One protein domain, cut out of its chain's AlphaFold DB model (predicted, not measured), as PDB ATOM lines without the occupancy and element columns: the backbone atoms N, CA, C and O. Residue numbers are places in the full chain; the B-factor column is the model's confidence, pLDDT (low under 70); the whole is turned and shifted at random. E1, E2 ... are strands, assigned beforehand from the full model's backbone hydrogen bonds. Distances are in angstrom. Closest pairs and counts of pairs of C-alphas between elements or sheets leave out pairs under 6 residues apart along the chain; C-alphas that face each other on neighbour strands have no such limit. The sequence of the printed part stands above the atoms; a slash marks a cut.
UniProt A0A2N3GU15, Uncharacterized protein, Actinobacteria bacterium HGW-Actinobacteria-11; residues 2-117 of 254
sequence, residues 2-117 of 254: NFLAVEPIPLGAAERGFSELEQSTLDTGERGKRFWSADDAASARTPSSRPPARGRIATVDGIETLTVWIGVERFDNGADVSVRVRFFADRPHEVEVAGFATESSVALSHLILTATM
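Overview. This is residues 2 to 117 of the 254 residues of an uncharacterized protein of Actinobacteria bacterium HGW-Actinobacteria-11 (UniProt A0A2N3GU15). A strongly twisted antiparallel sheet, with the long strands E4, E5 and E6 side by side and the short E2 and E3 both along the far side of E4, is crossed on one face by a ribbon of two strands, E1 and E7, making a small sandwich whose sheets are only partly face to face. The hairpin of E3 and E4 reaches one end of the longest axis, and the long loop around Gly 29 lies at the other. The printed part has 116 residues, with no named helix and seven named strands, E1 to E7 in chain order; the class is all strand, though under half of the residues, 52, are in named elements. It is compact, with a radius of gyration of the C-alphas of 14.6 A, and spans 41 by 30 by 30 A.

Along the chain. The longest strand of the larger sheet, E4, holds residues 63 to 72 and is 27.5 A long, from C-alpha 63 at (268.577, 256.911, 328.041). E5 is residues 81 to 88, 23.2 A, and E6 is residues 94 to 101, 23.5 A. The short strands are E2, residues 35 to 38, and E3, residues 56 to 60. In the other sheet E1, residues 3 to 10, is 22.4 A long and begins at C-alpha 3 (253.849, 272.745, 341.507). E7, residues 108 to 116, is 21.2 A long and ends at C-alpha 116 (248.699, 271.539, 342.655).

Arrangement. E3, E4, E5 and E6 form a meander, each strand the antiparallel neighbour of the one before, with a hairpin at each step. The sheet is branched at E4: E2, beside residues 69 to 72, and E3, beside residues 63 to 67, lie on one side of it and E5 on the other side. N 38 and O 69 are within hydrogen-bond range at 2.7 A, N 58 and O 65 at 3.0 A, and N 70 and O 83 at 2.8 A. Between E5 and E6, N 84 and O 98 are 2.8 A apart. E1 and E7 are antiparallel at 162 degrees, with N 5 and O 114 2.9 A apart. The two sheets form a sandwich, two sheets face to face, their facing parts 10.0 A centre to centre and their strands at 53 degrees. The closest C-alphas of E6 and E7 are those of Gly 99 and Leu 111, 6.6 A apart. E1 and E5 are near each other, while E3 and E7 are apart.

Size, cuts and confidence. The two C-alphas farthest apart are those of Gly 29 and Gly 62, 45.9 A. The printed part has no cut. The links E1 to E2, 24 residues, and E2 to E3, 17 residues, are long. The mean pLDDT of the printed part is 95.7, and no printed residue is under 70.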
ATOM      1  N   ASN A   2     252.084 273.160 336.990       84.62
ATOM      2  CA  ASN A   2     251.762 272.808 338.367       84.62
ATOM      3  C   ASN A   2     253.019 272.893 339.224       84.62
ATOM      4  O   ASN A   2     254.134 272.770 338.715       84.62
ATOM      5  N   PHE A   3     252.822 273.067 340.524       90.12
ATOM      6  CA  PHE A   3     253.849 272.745 341.507       90.12
ATOM      7  C   PHE A   3     253.620 271.319 342.005       90.12
ATOM      8  O   PHE A   3     252.483 270.846 342.002       90.12
ATOM      9  N   LEU A   4     254.691 270.643 342.425       95.00
ATOM     10  CA  LEU A   4     254.597 269.363 343.124       95.00
ATOM     11  C   LEU A   4     254.777 269.597 344.623       95.00
ATOM     12  O   LEU A   4     255.880 269.913 345.072       95.00
ATOM     13  N   ALA A   5     253.689 269.459 345.374       96.56
ATOM     14  CA  ALA A   5     253.694 269.472 346.832       96.56
ATOM     15  C   ALA A   5     254.002 268.073 347.388       96.56
ATOM     16  O   ALA A   5     253.697 267.060 346.759       96.56
ATOM     17  N   VAL A   6     254.614 268.025 348.570       98.31
ATOM     18  CA  VAL A   6     254.935 266.790 349.293       98.31
ATOM     19  C   VAL A   6     254.014 266.688 350.502       98.31
ATOM     20  O   VAL A   6     254.094 267.503 351.419       98.31
ATOM     21  N   GLU A   7     253.147 265.680 350.504       98.19
ATOM     22  CA  GLU A   7     252.060 265.561 351.476       98.19
ATOM     23  C   GLU A   7     252.047 264.161 352.124       98.19
ATOM     24  O   GLU A   7     251.324 263.256 351.683       98.19
ATOM     25  N   PRO A   8     252.884 263.915 353.150       98.31
ATOM     26  CA  PRO A   8     252.917 262.633 353.844       98.31
ATOM     27  C   PRO A   8     251.720 262.456 354.781       98.31
ATOM     28  O   PRO A   8     251.284 263.397 355.445       98.31
ATOM     29  N   ILE A   9     251.259 261.213 354.919       98.38
ATOM     30  CA  ILE A   9     250.282 260.799 355.931       98.38
ATOM     31  C   ILE A   9     250.916 259.690 356.777       98.38
ATOM     32  O   ILE A   9     251.135 258.588 356.261       98.38
ATOM     33  N   PRO A  10     251.205 259.923 358.069       98.31
ATOM     34  CA  PRO A  10     251.672 258.875 358.969       98.31
ATOM     35  C   PRO A  10     250.694 257.699 359.067       98.31
ATOM     36  O   PRO A  10     249.481 257.839 358.892       98.31
ATOM     37  N   LEU A  11     251.212 256.511 359.358       97.88
ATOM     38  CA  LEU A  11     250.393 255.326 359.578       97.88
ATOM     39  C   LEU A  11     249.487 255.530 360.802       97.88
ATOM     40  O   LEU A  11     249.959 255.876 361.882       97.88
ATOM     41  N   GLY A  12     248.184 255.302 360.629       96.50
ATOM     42  CA  GLY A  12     247.180 255.508 361.679       96.50
ATOM     43  C   GLY A  12     246.731 256.963 361.866       96.50
ATOM     44  O   GLY A  12     245.850 257.208 362.687       96.50
ATOM     45  N   ALA A  13     247.289 257.913 361.110       95.62
ATOM     46  CA  ALA A  13     246.817 259.293 361.062       95.62
ATOM     47  C   ALA A  13     245.809 259.499 359.920       95.62
ATOM     48  O   ALA A  13     245.838 258.795 358.912       95.62
ATOM     49  N   ALA A  14     244.925 260.487 360.081       90.12
ATOM     50  CA  ALA A  14     243.985 260.915 359.041       90.12
ATOM     51  C   ALA A  14     244.416 262.219 358.344       90.12
ATOM     52  O   ALA A  14     243.950 262.513 357.244       90.12
ATOM     53  N   GLU A  15     245.282 263.008 358.983       93.00
ATOM     54  CA  GLU A  15     245.688 264.328 358.498       93.00
ATOM     55  C   GLU A  15     246.956 264.244 357.640       93.00
ATOM     56  O   GLU A  15     247.913 263.540 357.979       93.00
ATOM     57  N   ARG A  16     246.947 264.983 356.524       95.00
ATOM     58  CA  ARG A  16     248.114 265.183 355.659       95.00
ATOM     59  C   ARG A  16     249.049 266.209 356.287       95.00
ATOM     60  O   ARG A  16     248.587 267.187 356.871       95.00
ATOM     61  N   GLY A  17     250.349 266.003 356.108       97.12
ATOM     62  CA  GLY A  17     251.285 267.118 356.126       97.12
ATOM     63  C   GLY A  17     251.183 267.922 354.829       97.12
ATOM     64  O   GLY A  17     250.823 267.360 353.798       97.12
ATOM     65  N   PHE A  18     251.496 269.215 354.874       96.38
ATOM     66  CA  PHE A  18     251.398 270.118 353.718       96.38
ATOM     67  C   PHE A  18     252.685 270.915 353.552       96.38
ATOM     68  O   PHE A  18     252.925 271.888 354.276       96.38
ATOM     69  N   SER A  19     253.522 270.505 352.595       97.25
ATOM     70  CA  SER A  19     254.844 271.103 352.374       97.25
ATOM     71  C   SER A  19     254.817 272.607 352.124       97.25
ATOM     72  O   SER A  19     255.793 273.287 352.388       97.25
ATOM     73  N   GLU A  20     253.715 273.139 351.626       94.31
ATOM     74  CA  GLU A  20     253.543 274.520 351.201       94.31
ATOM     75  C   GLU A  20     252.828 275.385 352.250       94.31
ATOM     76  O   GLU A  20     252.858 276.612 352.153       94.31
ATOM     77  N   LEU A  21     252.208 274.772 353.268       93.94
ATOM     78  CA  LEU A  21     251.397 275.481 354.269       93.94
ATOM     79  C   LEU A  21     251.920 275.365 355.700       93.94
ATOM     80  O   LEU A  21     251.652 276.268 356.504       93.94
ATOM     81  N   GLU A  22     252.617 274.278 356.033       95.94
ATOM     82  CA  GLU A  22     253.180 274.083 357.368       95.94
ATOM     83  C   GLU A  22     254.252 275.120 357.690       95.94
ATOM     84  O   GLU A  22     254.956 275.609 356.812       95.94
ATOM     85  N   GLN A  23     254.392 275.456 358.970       96.56
ATOM     86  CA  GLN A  23     255.452 276.355 359.413       96.56
ATOM     87  C   GLN A  23     256.811 275.667 359.278       96.56
ATOM     88  O   GLN A  23     256.970 274.488 359.627       96.56
ATOM     89  N   SER A  24     257.802 276.410 358.793       96.56
ATOM     90  CA  SER A  24     259.176 275.931 358.795       96.56
ATOM     91  C   SER A  24     259.805 276.093 360.178       96.56
ATOM     92  O   SER A  24     259.694 277.123 360.846       96.56
ATOM     93  N   THR A  25     260.509 275.052 360.595       95.06
ATOM     94  CA  THR A  25     261.439 275.028 361.727       95.06
ATOM     95  C   THR A  25     262.863 275.419 361.314       95.06
ATOM     96  O   THR A  25     263.656 275.825 362.163       95.06
ATOM     97  N   LEU A  26     263.196 275.320 360.021       94.38
ATOM     98  CA  LEU A  26     264.479 275.748 359.444       94.38
ATOM     99  C   LEU A  26     264.477 277.219 358.982       94.38
ATOM    100  O   LEU A  26     265.551 277.818 358.859       94.38
ATOM    101  N   ASP A  27     263.293 277.784 358.745       93.88
ATOM    102  CA  ASP A  27     262.997 279.174 358.386       93.88
ATOM    103  C   ASP A  27     261.938 279.747 359.344       93.88
ATOM    104  O   ASP A  27     260.767 279.902 359.000       93.88
ATOM    105  N   THR A  28     262.327 280.034 360.589       92.88
ATOM    106  CA  THR A  28     261.389 280.489 361.628       92.88
ATOM    107  C   THR A  28     260.571 281.708 361.188       92.88
ATOM    108  O   THR A  28     261.124 282.781 360.952       92.88
ATOM    109  N   GLY A  29     259.244 281.559 361.199       93.12
ATOM    110  CA  GLY A  29     258.286 282.608 360.833       93.12
ATOM    111  C   GLY A  29     257.780 282.512 359.393       93.12
ATOM    112  O   GLY A  29     256.806 283.187 359.062       93.12
ATOM    113  N   GLU A  30     258.385 281.650 358.577       95.50
ATOM    114  CA  GLU A  30     257.970 281.398 357.203       95.50
ATOM    115  C   GLU A  30     257.051 280.172 357.109       95.50
ATOM    116  O   GLU A  30     257.222 279.158 357.798       95.50
ATOM    117  N   ARG A  31     256.060 280.264 356.216       94.75
ATOM    118  CA  ARG A  31     255.228 279.122 355.814       94.75
ATOM    119  C   ARG A  31     255.871 278.400 354.635       94.75
ATOM    120  O   ARG A  31     256.391 279.038 353.725       94.75
ATOM    121  N   GLY A  32     255.730 277.083 354.636       96.25
ATOM    122  CA  GLY A  32     256.320 276.162 353.682       96.25
ATOM    123  C   GLY A  32     257.572 275.498 354.250       96.25
ATOM    124  O   GLY A  32     258.479 276.165 354.736       96.25
ATOM    125  N   LYS A  33     257.633 274.170 354.177       96.94
ATOM    126  CA  LYS A  33     258.804 273.360 354.511       96.94
ATOM    127  C   LYS A  33     259.944 273.663 353.543       96.94
ATOM    128  O   LYS A  33     259.754 273.705 352.326       96.94
ATOM    129  N   ARG A  34     261.156 273.836 354.074       95.81
ATOM    130  CA  ARG A  34     262.346 274.088 353.255       95.81
ATOM    131  C   ARG A  34     262.717 272.840 352.459       95.81
ATOM    132  O   ARG A  34     262.867 271.756 353.023       95.81
ATOM    133  N   PHE A  35     262.952 273.011 351.159       96.12
ATOM    134  CA  PHE A  35     263.519 271.981 350.286       96.12
ATOM    135  C   PHE A  35     264.971 272.309 349.928       96.12
ATOM    136  O   PHE A  35     265.354 273.475 349.831       96.12
ATOM    137  N   TRP A  36     265.786 271.284 349.687       96.19
ATOM    138  CA  TRP A  36     267.146 271.447 349.164       96.19
ATOM    139  C   TRP A  36     267.472 270.366 348.138       96.19
ATOM    140  O   TRP A  36     267.045 269.222 348.273       96.19
ATOM    141  N   SER A  37     268.249 270.716 347.111       97.00
ATOM    142  CA  SER A  37     268.709 269.748 346.115       97.00
ATOM    143  C   SER A  37     269.992 269.039 346.555       97.00
ATOM    144  O   SER A  37     270.855 269.607 347.229       97.00
ATOM    145  N   ALA A  38     270.131 267.787 346.131       96.94
ATOM    146  CA  ALA A  38     271.246 266.901 346.416       96.94
ATOM    147  C   ALA A  38     271.582 266.018 345.199       96.94
ATOM    148  O   ALA A  38     270.715 265.677 344.391       96.94
ATOM    149  N   ASP A  39     272.852 265.620 345.087       96.31
ATOM    150  CA  ASP A  39     273.338 264.760 343.995       96.31
ATOM    151  C   ASP A  39     273.027 263.267 344.219       96.31
ATOM    152  O   ASP A  39     273.086 262.467 343.284       96.31
ATOM    153  N   ASP A  40     272.715 262.873 345.456       95.69
ATOM    154  CA  ASP A  40     272.362 261.507 345.842       95.69
ATOM    155  C   ASP A  40     271.456 261.466 347.085       95.69
ATOM    156  O   ASP A  40     271.311 262.450 347.815       95.69
ATOM    157  N   ALA A  41     270.848 260.299 347.323       95.00
ATOM    158  CA  ALA A  41     269.906 260.071 348.419       95.00
ATOM    159  C   ALA A  41     270.517 260.310 349.805       95.00
ATOM    160  O   ALA A  41     269.823 260.751 350.716       95.00
ATOM    161  N   ALA A  42     271.806 260.005 349.987       93.81
ATOM    162  CA  ALA A  42     272.479 260.200 351.267       93.81
ATOM    163  C   ALA A  42     272.616 261.695 351.579       93.81
ATOM    164  O   ALA A  42     272.277 262.134 352.676       93.81
ATOM    165  N   SER A  43     273.031 262.479 350.583       93.38
ATOM    166  CA  SER A  43     273.182 263.929 350.695       93.38
ATOM    167  C   SER A  43     271.840 264.657 350.854       93.38
ATOM    168  O   SER A  43     271.798 265.742 351.425       93.38
ATOM    169  N   ALA A  44     270.734 264.059 350.402       94.94
ATOM    170  CA  ALA A  44     269.390 264.616 350.558       94.94
ATOM    171  C   ALA A  44     268.864 264.570 352.002       94.94
ATOM    172  O   ALA A  44     267.922 265.284 352.317       94.94
ATOM    173  N   ARG A  45     269.462 263.772 352.898       91.38
ATOM    174  CA  ARG A  45     268.959 263.588 354.275       91.38
ATOM    175  C   ARG A  45     269.169 264.791 355.186       91.38
ATOM    176  O   ARG A  45     268.512 264.900 356.213       91.38
ATOM    177  N   THR A  46     270.107 265.668 354.849       88.88
ATOM    178  CA  THR A  46     270.439 266.830 355.676       88.88
ATOM    179  C   THR A  46     270.602 268.066 354.806       88.88
ATOM    180  O   THR A  46     271.289 267.971 353.783       88.88
ATOM    181  N   PRO A  47     270.065 269.227 355.216       88.12
ATOM    182  CA  PRO A  47     270.287 270.476 354.505       88.12
ATOM    183  C   PRO A  47     271.781 270.770 354.354       88.12
ATOM    184  O   PRO A  47     272.546 270.681 355.317       88.12
ATOM    185  N   SER A  48     272.206 271.141 353.147       80.19
ATOM    186  CA  SER A  48     273.578 271.588 352.896       80.19
ATOM    187  C   SER A  48     273.679 273.108 352.987       80.19
ATOM    188  O   SER A  48     272.790 273.819 352.532       80.19
ATOM    189  N   SER A  49     274.798 273.620 353.508       73.31
ATOM    190  CA  SER A  49     275.167 275.041 353.399       73.31
ATOM    191  C   SER A  49     275.860 275.384 352.072       73.31
ATOM    192  O   SER A  49     276.253 276.530 351.849       73.31
ATOM    193  N   ARG A  50     276.061 274.392 351.195       78.50
ATOM    194  CA  ARG A  50     276.654 274.571 349.865       78.50
ATOM    195  C   ARG A  50     275.615 275.118 348.875       78.50
ATOM    196  O   ARG A  50     274.418 275.006 349.131       78.50
ATOM    197  N   PRO A  51     276.055 275.679 347.731       81.50
ATOM    198  CA  PRO A  51     275.146 276.019 346.639       81.50
ATOM    199  C   PRO A  51     274.259 274.823 346.245       81.50
ATOM    200  O   PRO A  51     274.714 273.684 346.400       81.50
ATOM    201  N   PRO A  52     273.048 275.060 345.699       91.94
ATOM    202  CA  PRO A  52     272.153 273.993 345.264       91.94
ATOM    203  C   PRO A  52     272.874 272.969 344.382       91.94
ATOM    204  O   PRO A  52     273.556 273.331 343.416       91.94
ATOM    205  N   ALA A  53     272.732 271.691 344.728       95.00
ATOM    206  CA  ALA A  53     273.278 270.600 343.942       95.00
ATOM    207  C   ALA A  53     272.624 270.566 342.553       95.00
ATOM    208  O   ALA A  53     271.439 270.886 342.405       95.00
ATOM    209  N   ARG A  54     273.406 270.180 341.540       94.94
ATOM    210  CA  ARG A  54     272.965 270.152 340.136       94.94
ATOM    211  C   ARG A  54     272.315 268.825 339.751       94.94
ATOM    212  O   ARG A  54     271.718 268.749 338.683       94.94
ATOM    213  N   GLY A  55     272.437 267.803 340.597       96.44
ATOM    214  CA  GLY A  55     272.072 266.438 340.258       96.44
ATOM    215  C   GLY A  55     273.175 265.729 339.479       96.44
ATOM    216  O   GLY A  55     274.232 266.285 339.172       96.44
ATOM    217  N   ARG A  56     272.916 264.465 339.143       98.00
ATOM    218  CA  ARG A  56     273.830 263.617 338.374       98.00
ATOM    219  C   ARG A  56     273.196 263.204 337.061       98.00
ATOM    220  O   ARG A  56     272.065 262.725 337.041       98.00
ATOM    221  N   ILE A  57     273.962 263.357 335.987       98.38
ATOM    222  CA  ILE A  57     273.626 262.817 334.672       98.38
ATOM    223  C   ILE A  57     274.233 261.419 334.569       98.38
ATOM    224  O   ILE A  57     275.414 261.227 334.869       98.38
ATOM    225  N   ALA A  58     273.421 260.447 334.171       97.88
ATOM    226  CA  ALA A  58     273.842 259.078 333.905       97.88
ATOM    227  C   ALA A  58     272.956 258.453 332.822       97.88
ATOM    228  O   ALA A  58     271.889 258.971 332.507       97.88
ATOM    229  N   THR A  59     273.374 257.315 332.274       98.06
ATOM    230  CA  THR A  59     272.534 256.511 331.382       98.06
ATOM    231  C   THR A  59     271.715 255.516 332.206       98.06
ATOM    232  O   THR A  59     272.289 254.687 332.910       98.06
ATOM    233  N   VAL A  60     270.389 255.587 332.110       95.00
ATOM    234  CA  VAL A  60     269.438 254.644 332.721       95.00
ATOM    235  C   VAL A  60     268.678 253.976 331.584       95.00
ATOM    236  O   VAL A  60     268.096 254.670 330.760       95.00
ATOM    237  N   ASP A  61     268.760 252.648 331.487       94.38
ATOM    238  CA  ASP A  61     268.109 251.858 330.428       94.38
ATOM    239  C   ASP A  61     268.391 252.366 328.999       94.38
ATOM    240  O   ASP A  61     267.544 252.343 328.113       94.38
ATOM    241  N   GLY A  62     269.621 252.839 328.769       97.25
ATOM    242  CA  GLY A  62     270.058 253.380 327.477       97.25
ATOM    243  C   GLY A  62     269.711 254.855 327.236       97.25
ATOM    244  O   GLY A  62     270.125 255.398 326.216       97.25
ATOM    245  N   ILE A  63     269.029 255.521 328.170       98.19
ATOM    246  CA  ILE A  63     268.577 256.911 328.041       98.19
ATOM    247  C   ILE A  63     269.400 257.822 328.960       98.19
ATOM    248  O   ILE A  63     269.568 257.547 330.152       98.19
ATOM    249  N   GLU A  64     269.912 258.935 328.428       98.50
ATOM    250  CA  GLU A  64     270.530 259.975 329.255       98.50
ATOM    251  C   GLU A  64     269.491 260.568 330.214       98.50
ATOM    252  O   GLU A  64     268.418 261.012 329.808       98.50
ATOM    253  N   THR A  65     269.808 260.539 331.505       98.56
ATOM    254  CA  THR A  65     268.879 260.861 332.585       98.56
ATOM    255  C   THR A  65     269.550 261.775 333.597       98.56
ATOM    256  O   THR A  65     270.577 261.419 334.182       98.56
ATOM    257  N   LEU A  66     268.942 262.932 333.862       98.56
ATOM    258  CA  LEU A  66     269.296 263.782 334.997       98.56
ATOM    259  C   LEU A  66     268.526 263.301 336.228       98.56
ATOM    260  O   LEU A  66     267.300 263.307 336.226       98.56
ATOM    261  N   THR A  67     269.235 262.919 337.289       98.56
ATOM    262  CA  THR A  67     268.648 262.615 338.601       98.56
ATOM    263  C   THR A  67     269.013 263.704 339.605       98.56
ATOM    264  O   THR A  67     270.195 263.956 339.842       98.56
ATOM    265  N   VAL A  68     268.007 264.295 340.243       98.25
ATOM    266  CA  VAL A  68     268.155 265.227 341.368       98.25
ATOM    267  C   VAL A  68     267.428 264.633 342.567       98.25
ATOM    268  O   VAL A  68     266.312 264.141 342.437       98.25
ATOM    269  N   TRP A  69     268.042 264.669 343.743       98.12
ATOM    270  CA  TRP A  69     267.347 264.349 344.985       98.12
ATOM    271  C   TRP A  69     266.925 265.630 345.684       98.12
ATOM    272  O   TRP A  69     267.701 266.577 345.752       98.12
ATOM    273  N   ILE A  70     265.709 265.655 346.207       97.94
ATOM    274  CA  ILE A  70     265.155 266.761 346.976       97.94
ATOM    275  C   ILE A  70     265.001 266.285 348.413       97.94
ATOM    276  O   ILE A  70     264.209 265.386 348.699       97.94
ATOM    277  N   GLY A  71     265.796 266.857 349.309       97.31
ATOM    278  CA  GLY A  71     265.562 266.725 350.737       97.31
ATOM    279  C   GLY A  71     264.408 267.626 351.149       97.31
ATOM    280  O   GLY A  71     264.299 268.753 350.656       97.31
ATOM    281  N   VAL A  72     263.545 267.109 352.016       97.69
ATOM    282  CA  VAL A  72     262.376 267.823 352.522       97.69
ATOM    283  C   VAL A  72     262.544 268.001 354.017       97.69
ATOM    284  O   VAL A  72     262.860 267.054 354.736       97.69
ATOM    285  N   GLU A  73     262.359 269.228 354.490       97.56
ATOM    286  CA  GLU A  73     262.321 269.490 355.919       97.56
ATOM    287  C   GLU A  73     261.279 268.599 356.604       97.56
ATOM    288  O   GLU A  73     260.171 268.406 356.104       97.56
ATOM    289  N   ARG A  74     261.643 268.071 357.775       97.31
ATOM    290  CA  ARG A  74     260.776 267.198 358.560       97.31
ATOM    291  C   ARG A  74     259.427 267.867 358.855       97.31
ATOM    292  O   ARG A  74     259.354 269.032 359.257       97.31
ATOM    293  N   PHE A  75     258.367 267.086 358.697       98.00
ATOM    294  CA  PHE A  75     256.997 267.494 358.974       98.00
ATOM    295  C   PHE A  75     256.676 267.419 360.464       98.00
ATOM    296  O   PHE A  75     257.218 266.577 361.192       98.00
ATOM    297  N   ASP A  76     255.744 268.258 360.912       96.31
ATOM    298  CA  ASP A  76     255.345 268.315 362.326       96.31
ATOM    299  C   ASP A  76     254.666 267.006 362.765       96.31
ATOM    300  O   ASP A  76     254.771 266.584 363.917       96.31
ATOM    301  N   ASN A  77     254.046 266.303 361.811       96.75
ATOM    302  CA  ASN A  77     253.455 264.978 361.996       96.75
ATOM    303  C   ASN A  77     254.494 263.838 362.127       96.75
ATOM    304  O   ASN A  77     254.129 262.670 362.261       96.75
ATOM    305  N   GLY A  78     255.791 264.164 362.092       97.12
ATOM    306  CA  GLY A  78     256.900 263.230 362.260       97.12
ATOM    307  C   GLY A  78     257.378 262.552 360.974       97.12
ATOM    308  O   GLY A  78     258.328 261.768 361.042       97.12
ATOM    309  N   ALA A  79     256.760 262.832 359.824       98.31
ATOM    310  CA  ALA A  79     257.243 262.346 358.540       98.31
ATOM    311  C   ALA A  79     258.565 263.022 358.160       98.31
ATOM    312  O   ALA A  79     258.744 264.231 358.308       98.31
ATOM    313  N   ASP A  80     259.498 262.220 357.662       97.94
ATOM    314  CA  ASP A  80     260.841 262.646 357.292       97.94
ATOM    315  C   ASP A  80     261.184 261.973 355.967       97.94
ATOM    316  O   ASP A  80     261.350 260.755 355.879       97.94
ATOM    317  N   VAL A  81     261.147 262.750 354.890       98.31
ATOM    318  CA  VAL A  81     261.094 262.201 353.537       98.31
ATOM    319  C   VAL A  81     262.068 262.910 352.612       98.31
ATOM    320  O   VAL A  81     262.514 264.029 352.846       98.31
ATOM    321  N   SER A  82     262.391 262.239 351.519       98.25
ATOM    322  CA  SER A  82     263.091 262.817 350.380       98.25
ATOM    323  C   SER A  82     262.412 262.371 349.095       98.25
ATOM    324  O   SER A  82     261.743 261.335 349.059       98.25
ATOM    325  N   VAL A  83     262.578 263.150 348.035       98.56
ATOM    326  CA  VAL A  83     261.996 262.868 346.724       98.56
ATOM    327  C   VAL A  83     263.117 262.734 345.707       98.56
ATOM    328  O   VAL A  83     263.950 263.625 345.564       98.56
ATOM    329  N   ARG A  84     263.151 261.625 344.972       98.56
ATOM    330  CA  ARG A  84     263.972 261.505 343.767       98.56
ATOM    331  C   ARG A  84     263.198 262.093 342.600       98.56
ATOM    332  O   ARG A  84     262.070 261.682 342.357       98.56
ATOM    333  N   VAL A  85     263.836 262.984 341.856       98.50
ATOM    334  CA  VAL A  85     263.314 263.593 340.634       98.50
ATOM    335  C   VAL A  85     264.198 263.165 339.470       98.50
ATOM    336  O   VAL A  85     265.428 263.247 339.564       98.50
ATOM    337  N   ARG A  86     263.597 262.692 338.378       98.44
ATOM    338  CA  ARG A  86     264.320 262.322 337.159       98.44
ATOM    339  C   ARG A  86     263.719 262.957 335.918       98.44
ATOM    340  O   ARG A  86     262.504 262.999 335.758       98.44
ATOM    341  N   PHE A  87     264.612 263.371 335.028       98.38
ATOM    342  CA  PHE A  87     264.306 263.866 333.693       98.38
ATOM    343  C   PHE A  87     265.024 262.989 332.678       98.38
ATOM    344  O   PHE A  87     266.229 262.764 332.811       98.38
ATOM    345  N   PHE A  88     264.293 262.511 331.679       98.06
ATOM    346  CA  PHE A  88     264.814 261.628 330.643       98.06
ATOM    347  C   PHE A  88     264.922 262.394 329.326       98.06
ATOM    348  O   PHE A  88     263.984 263.081 328.925       98.06
ATOM    349  N   ALA A  89     266.063 262.280 328.645       98.00
ATOM    350  CA  ALA A  89     266.333 263.044 327.427       98.00
ATOM    351  C   ALA A  89     265.357 262.739 326.273       98.00
ATOM    352  O   ALA A  89     265.166 263.577 325.395       98.00
ATOM    353  N   ASP A  90     264.730 261.561 326.274       97.56
ATOM    354  CA  ASP A  90     263.750 261.140 325.268       97.56
ATOM    355  C   ASP A  90     262.306 261.577 325.579       97.56
ATOM    356  O   ASP A  90     261.428 261.429 324.731       97.56
ATOM    357  N   ARG A  91     262.057 262.132 326.773       95.94
ATOM    358  CA  ARG A  91     260.731 262.531 327.275       95.94
ATOM    359  C   ARG A  91     260.799 263.922 327.926       95.94
ATOM    360  O   ARG A  91     260.655 264.053 329.139       95.94
ATOM    361  N   PRO A  92     261.029 264.988 327.137       94.31
ATOM    362  CA  PRO A  92     261.383 266.314 327.654       94.31
ATOM    363  C   PRO A  92     260.258 267.042 328.410       94.31
ATOM    364  O   PRO A  92     260.536 268.010 329.114       94.31
ATOM    365  N   HIS A  93     259.004 266.610 328.269       95.81
ATOM    366  CA  HIS A  93     257.849 267.189 328.964       95.81
ATOM    367  C   HIS A  93     257.384 266.357 330.165       95.81
ATOM    368  O   HIS A  93     256.349 266.667 330.755       95.81
ATOM    369  N   GLU A  94     258.125 265.306 330.519       97.25
ATOM    370  CA  GLU A  94     257.817 264.393 331.615       97.25
ATOM    371  C   GLU A  94     258.846 264.531 332.744       97.25
ATOM    372  O   GLU A  94     260.049 264.676 332.519       97.25
ATOM    373  N   VAL A  95     258.364 264.440 333.979       97.88
ATOM    374  CA  VAL A  95     259.184 264.295 335.176       97.88
ATOM    375  C   VAL A  95     258.762 263.038 335.928       97.88
ATOM    376  O   VAL A  95     257.584 262.837 336.219       97.88
ATOM    377  N   GLU A  96     259.724 262.180 336.255       98.38
ATOM    378  CA  GLU A  96     259.507 261.083 337.198       98.38
ATOM    379  C   GLU A  96     259.806 261.580 338.610       98.38
ATOM    380  O   GLU A  96     260.872 262.147 338.869       98.38
ATOM    381  N   VAL A  97     258.890 261.319 339.535       98.31
ATOM    382  CA  VAL A  97     259.050 261.600 340.957       98.31
ATOM    383  C   VAL A  97     258.807 260.346 341.787       98.31
ATOM    384  O   VAL A  97     257.888 259.578 341.520       98.31
ATOM    385  N   ALA A  98     259.651 260.118 342.790       98.50
ATOM    386  CA  ALA A  98     259.544 258.968 343.682       98.50
ATOM    387  C   ALA A  98     259.875 259.364 345.121       98.50
ATOM    388  O   ALA A  98     260.913 259.976 345.380       98.50
ATOM    389  N   GLY A  99     258.999 259.006 346.055       98.25
ATOM    390  CA  GLY A  99     259.125 259.356 347.465       98.25
ATOM    391  C   GLY A  99     259.849 258.293 348.294       98.25
ATOM    392  O   GLY A  99     259.668 257.092 348.096       98.25
ATOM    393  N   PHE A 100     260.663 258.735 349.250       98.56
ATOM    394  CA  PHE A 100     261.440 257.877 350.142       98.56
ATOM    395  C   PHE A 100     261.311 258.373 351.576       98.56
ATOM    396  O   PHE A 100     261.681 259.508 351.869       98.56
ATOM    397  N   ALA A 101     260.855 257.509 352.478       98.12
ATOM    398  CA  ALA A 101     260.964 257.748 353.907       98.12
ATOM    399  C   ALA A 101     262.423 257.549 354.329       98.12
ATOM    400  O   ALA A 101     263.087 256.599 353.891       98.12
ATOM    401  N   THR A 102     262.935 258.458 355.152       95.25
ATOM    402  CA  THR A 102     264.245 258.308 355.783       95.25
ATOM    403  C   THR A 102     264.137 257.384 357.000       95.25
ATOM    404  O   THR A 102     263.049 257.078 357.485       95.25
ATOM    405  N   GLU A 103     265.277 256.930 357.522       94.00
ATOM    406  CA  GLU A 103     265.319 256.085 358.729       94.00
ATOM    407  C   GLU A 103     264.754 256.779 359.978       94.00
ATOM    408  O   GLU A 103     264.322 256.106 360.909       94.00
ATOM    409  N   SER A 104     264.749 258.114 360.009       95.19
ATOM    410  CA  SER A 104     264.178 258.914 361.097       95.19
ATOM    411  C   SER A 104     262.677 259.164 360.940       95.19
ATOM    412  O   SER A 104     262.061 259.728 361.853       95.19
ATOM    413  N   SER A 105     262.073 258.778 359.815       98.12
ATOM    414  CA  SER A 105     260.643 258.961 359.580       98.12
ATOM    415  C   SER A 105     259.810 258.040 360.455       98.12
ATOM    416  O   SER A 105     260.146 256.877 360.677       98.12
ATOM    417  N   VAL A 106     258.645 258.531 360.871       98.31
ATOM    418  CA  VAL A 106     257.555 257.631 361.257       98.31
ATOM    419  C   VAL A 106     257.116 256.790 360.053       98.31
ATOM    420  O   VAL A 106     257.305 257.192 358.899       98.31
ATOM    421  N   ALA A 107     256.508 255.630 360.314       98.25
ATOM    422  CA  ALA A 107     255.886 254.832 359.262       98.25
ATOM    423  C   ALA A 107     254.783 255.649 358.573       98.25
ATOM    424  O   ALA A 107     254.003 256.325 359.246       98.25
ATOM    425  N   LEU A 108     254.710 255.574 357.245       98.62
ATOM    426  CA  LEU A 108     253.735 256.308 356.442       98.62
ATOM    427  C   LEU A 108     252.647 255.360 355.939       98.62
ATOM    428  O   LEU A 108     252.944 254.241 355.527       98.62
ATOM    429  N   SER A 109     251.399 255.824 355.949       98.38
ATOM    430  CA  SER A 109     250.337 255.204 355.156       98.38
ATOM    431  C   SER A 109     250.404 255.671 353.704       98.38
ATOM    432  O   SER A 109     250.197 254.862 352.809       98.38
ATOM    433  N   HIS A 110     250.730 256.948 353.471       98.56
ATOM    434  CA  HIS A 110     250.818 257.559 352.143       98.56
ATOM    435  C   HIS A 110     251.944 258.597 352.095       98.56
ATOM    436  O   HIS A 110     252.252 259.245 353.098       98.56
ATOM    437  N   LEU A 111     252.517 258.792 350.909       98.44
ATOM    438  CA  LEU A 111     253.344 259.949 350.569       98.44
ATOM    439  C   LEU A 111     252.850 260.488 349.232       98.44
ATOM    440  O   LEU A 111     253.177 259.933 348.185       98.44
ATOM    441  N   ILE A 112     252.014 261.520 349.283       97.81
ATOM    442  CA  ILE A 112     251.348 262.051 348.097       97.81
ATOM    443  C   ILE A 112     252.242 263.134 347.491       97.81
ATOM    444  O   ILE A 112     252.750 264.004 348.201       97.81
ATOM    445  N   LEU A 113     252.464 263.045 346.180       96.88
ATOM    446  CA  LEU A 113     253.204 264.030 345.396       96.88
ATOM    447  C   LEU A 113     252.197 264.790 344.531       96.88
ATOM    448  O   LEU A 113     251.889 264.398 343.407       96.88
ATOM    449  N   THR A 114     251.621 265.837 345.108       94.69
ATOM    450  CA  THR A 114     250.429 266.506 344.583       94.69
ATOM    451  C   THR A 114     250.790 267.492 343.481       94.69
ATOM    452  O   THR A 114     251.487 268.471 343.746       94.69
ATOM    453  N   ALA A 115     250.268 267.302 342.261       95.88
ATOM    454  CA  ALA A 115     250.303 268.344 341.234       95.88
ATOM    455  C   ALA A 115     249.216 269.388 341.527       95.88
ATOM    456  O   ALA A 115     248.065 269.257 341.107       95.88
ATOM    457  N   THR A 116     249.590 270.437 342.257       93.62
ATOM    458  CA  THR A 116     248.699 271.539 342.655       93.62
ATOM    459  C   THR A 116     248.713 272.685 341.637       93.62
ATOM    460  O   THR A 116     249.529 272.701 340.713       93.62
ATOM    461  N   MET A 117     247.831 273.669 341.806       92.12
ATOM    462  CA  MET A 117     247.658 274.820 340.914       92.12
ATOM    463  C   MET A 117     247.191 274.460 339.497       92.12
ATOM    464  O   MET A 117     247.443 275.187 338.530       92.12
TER     465      MET A 117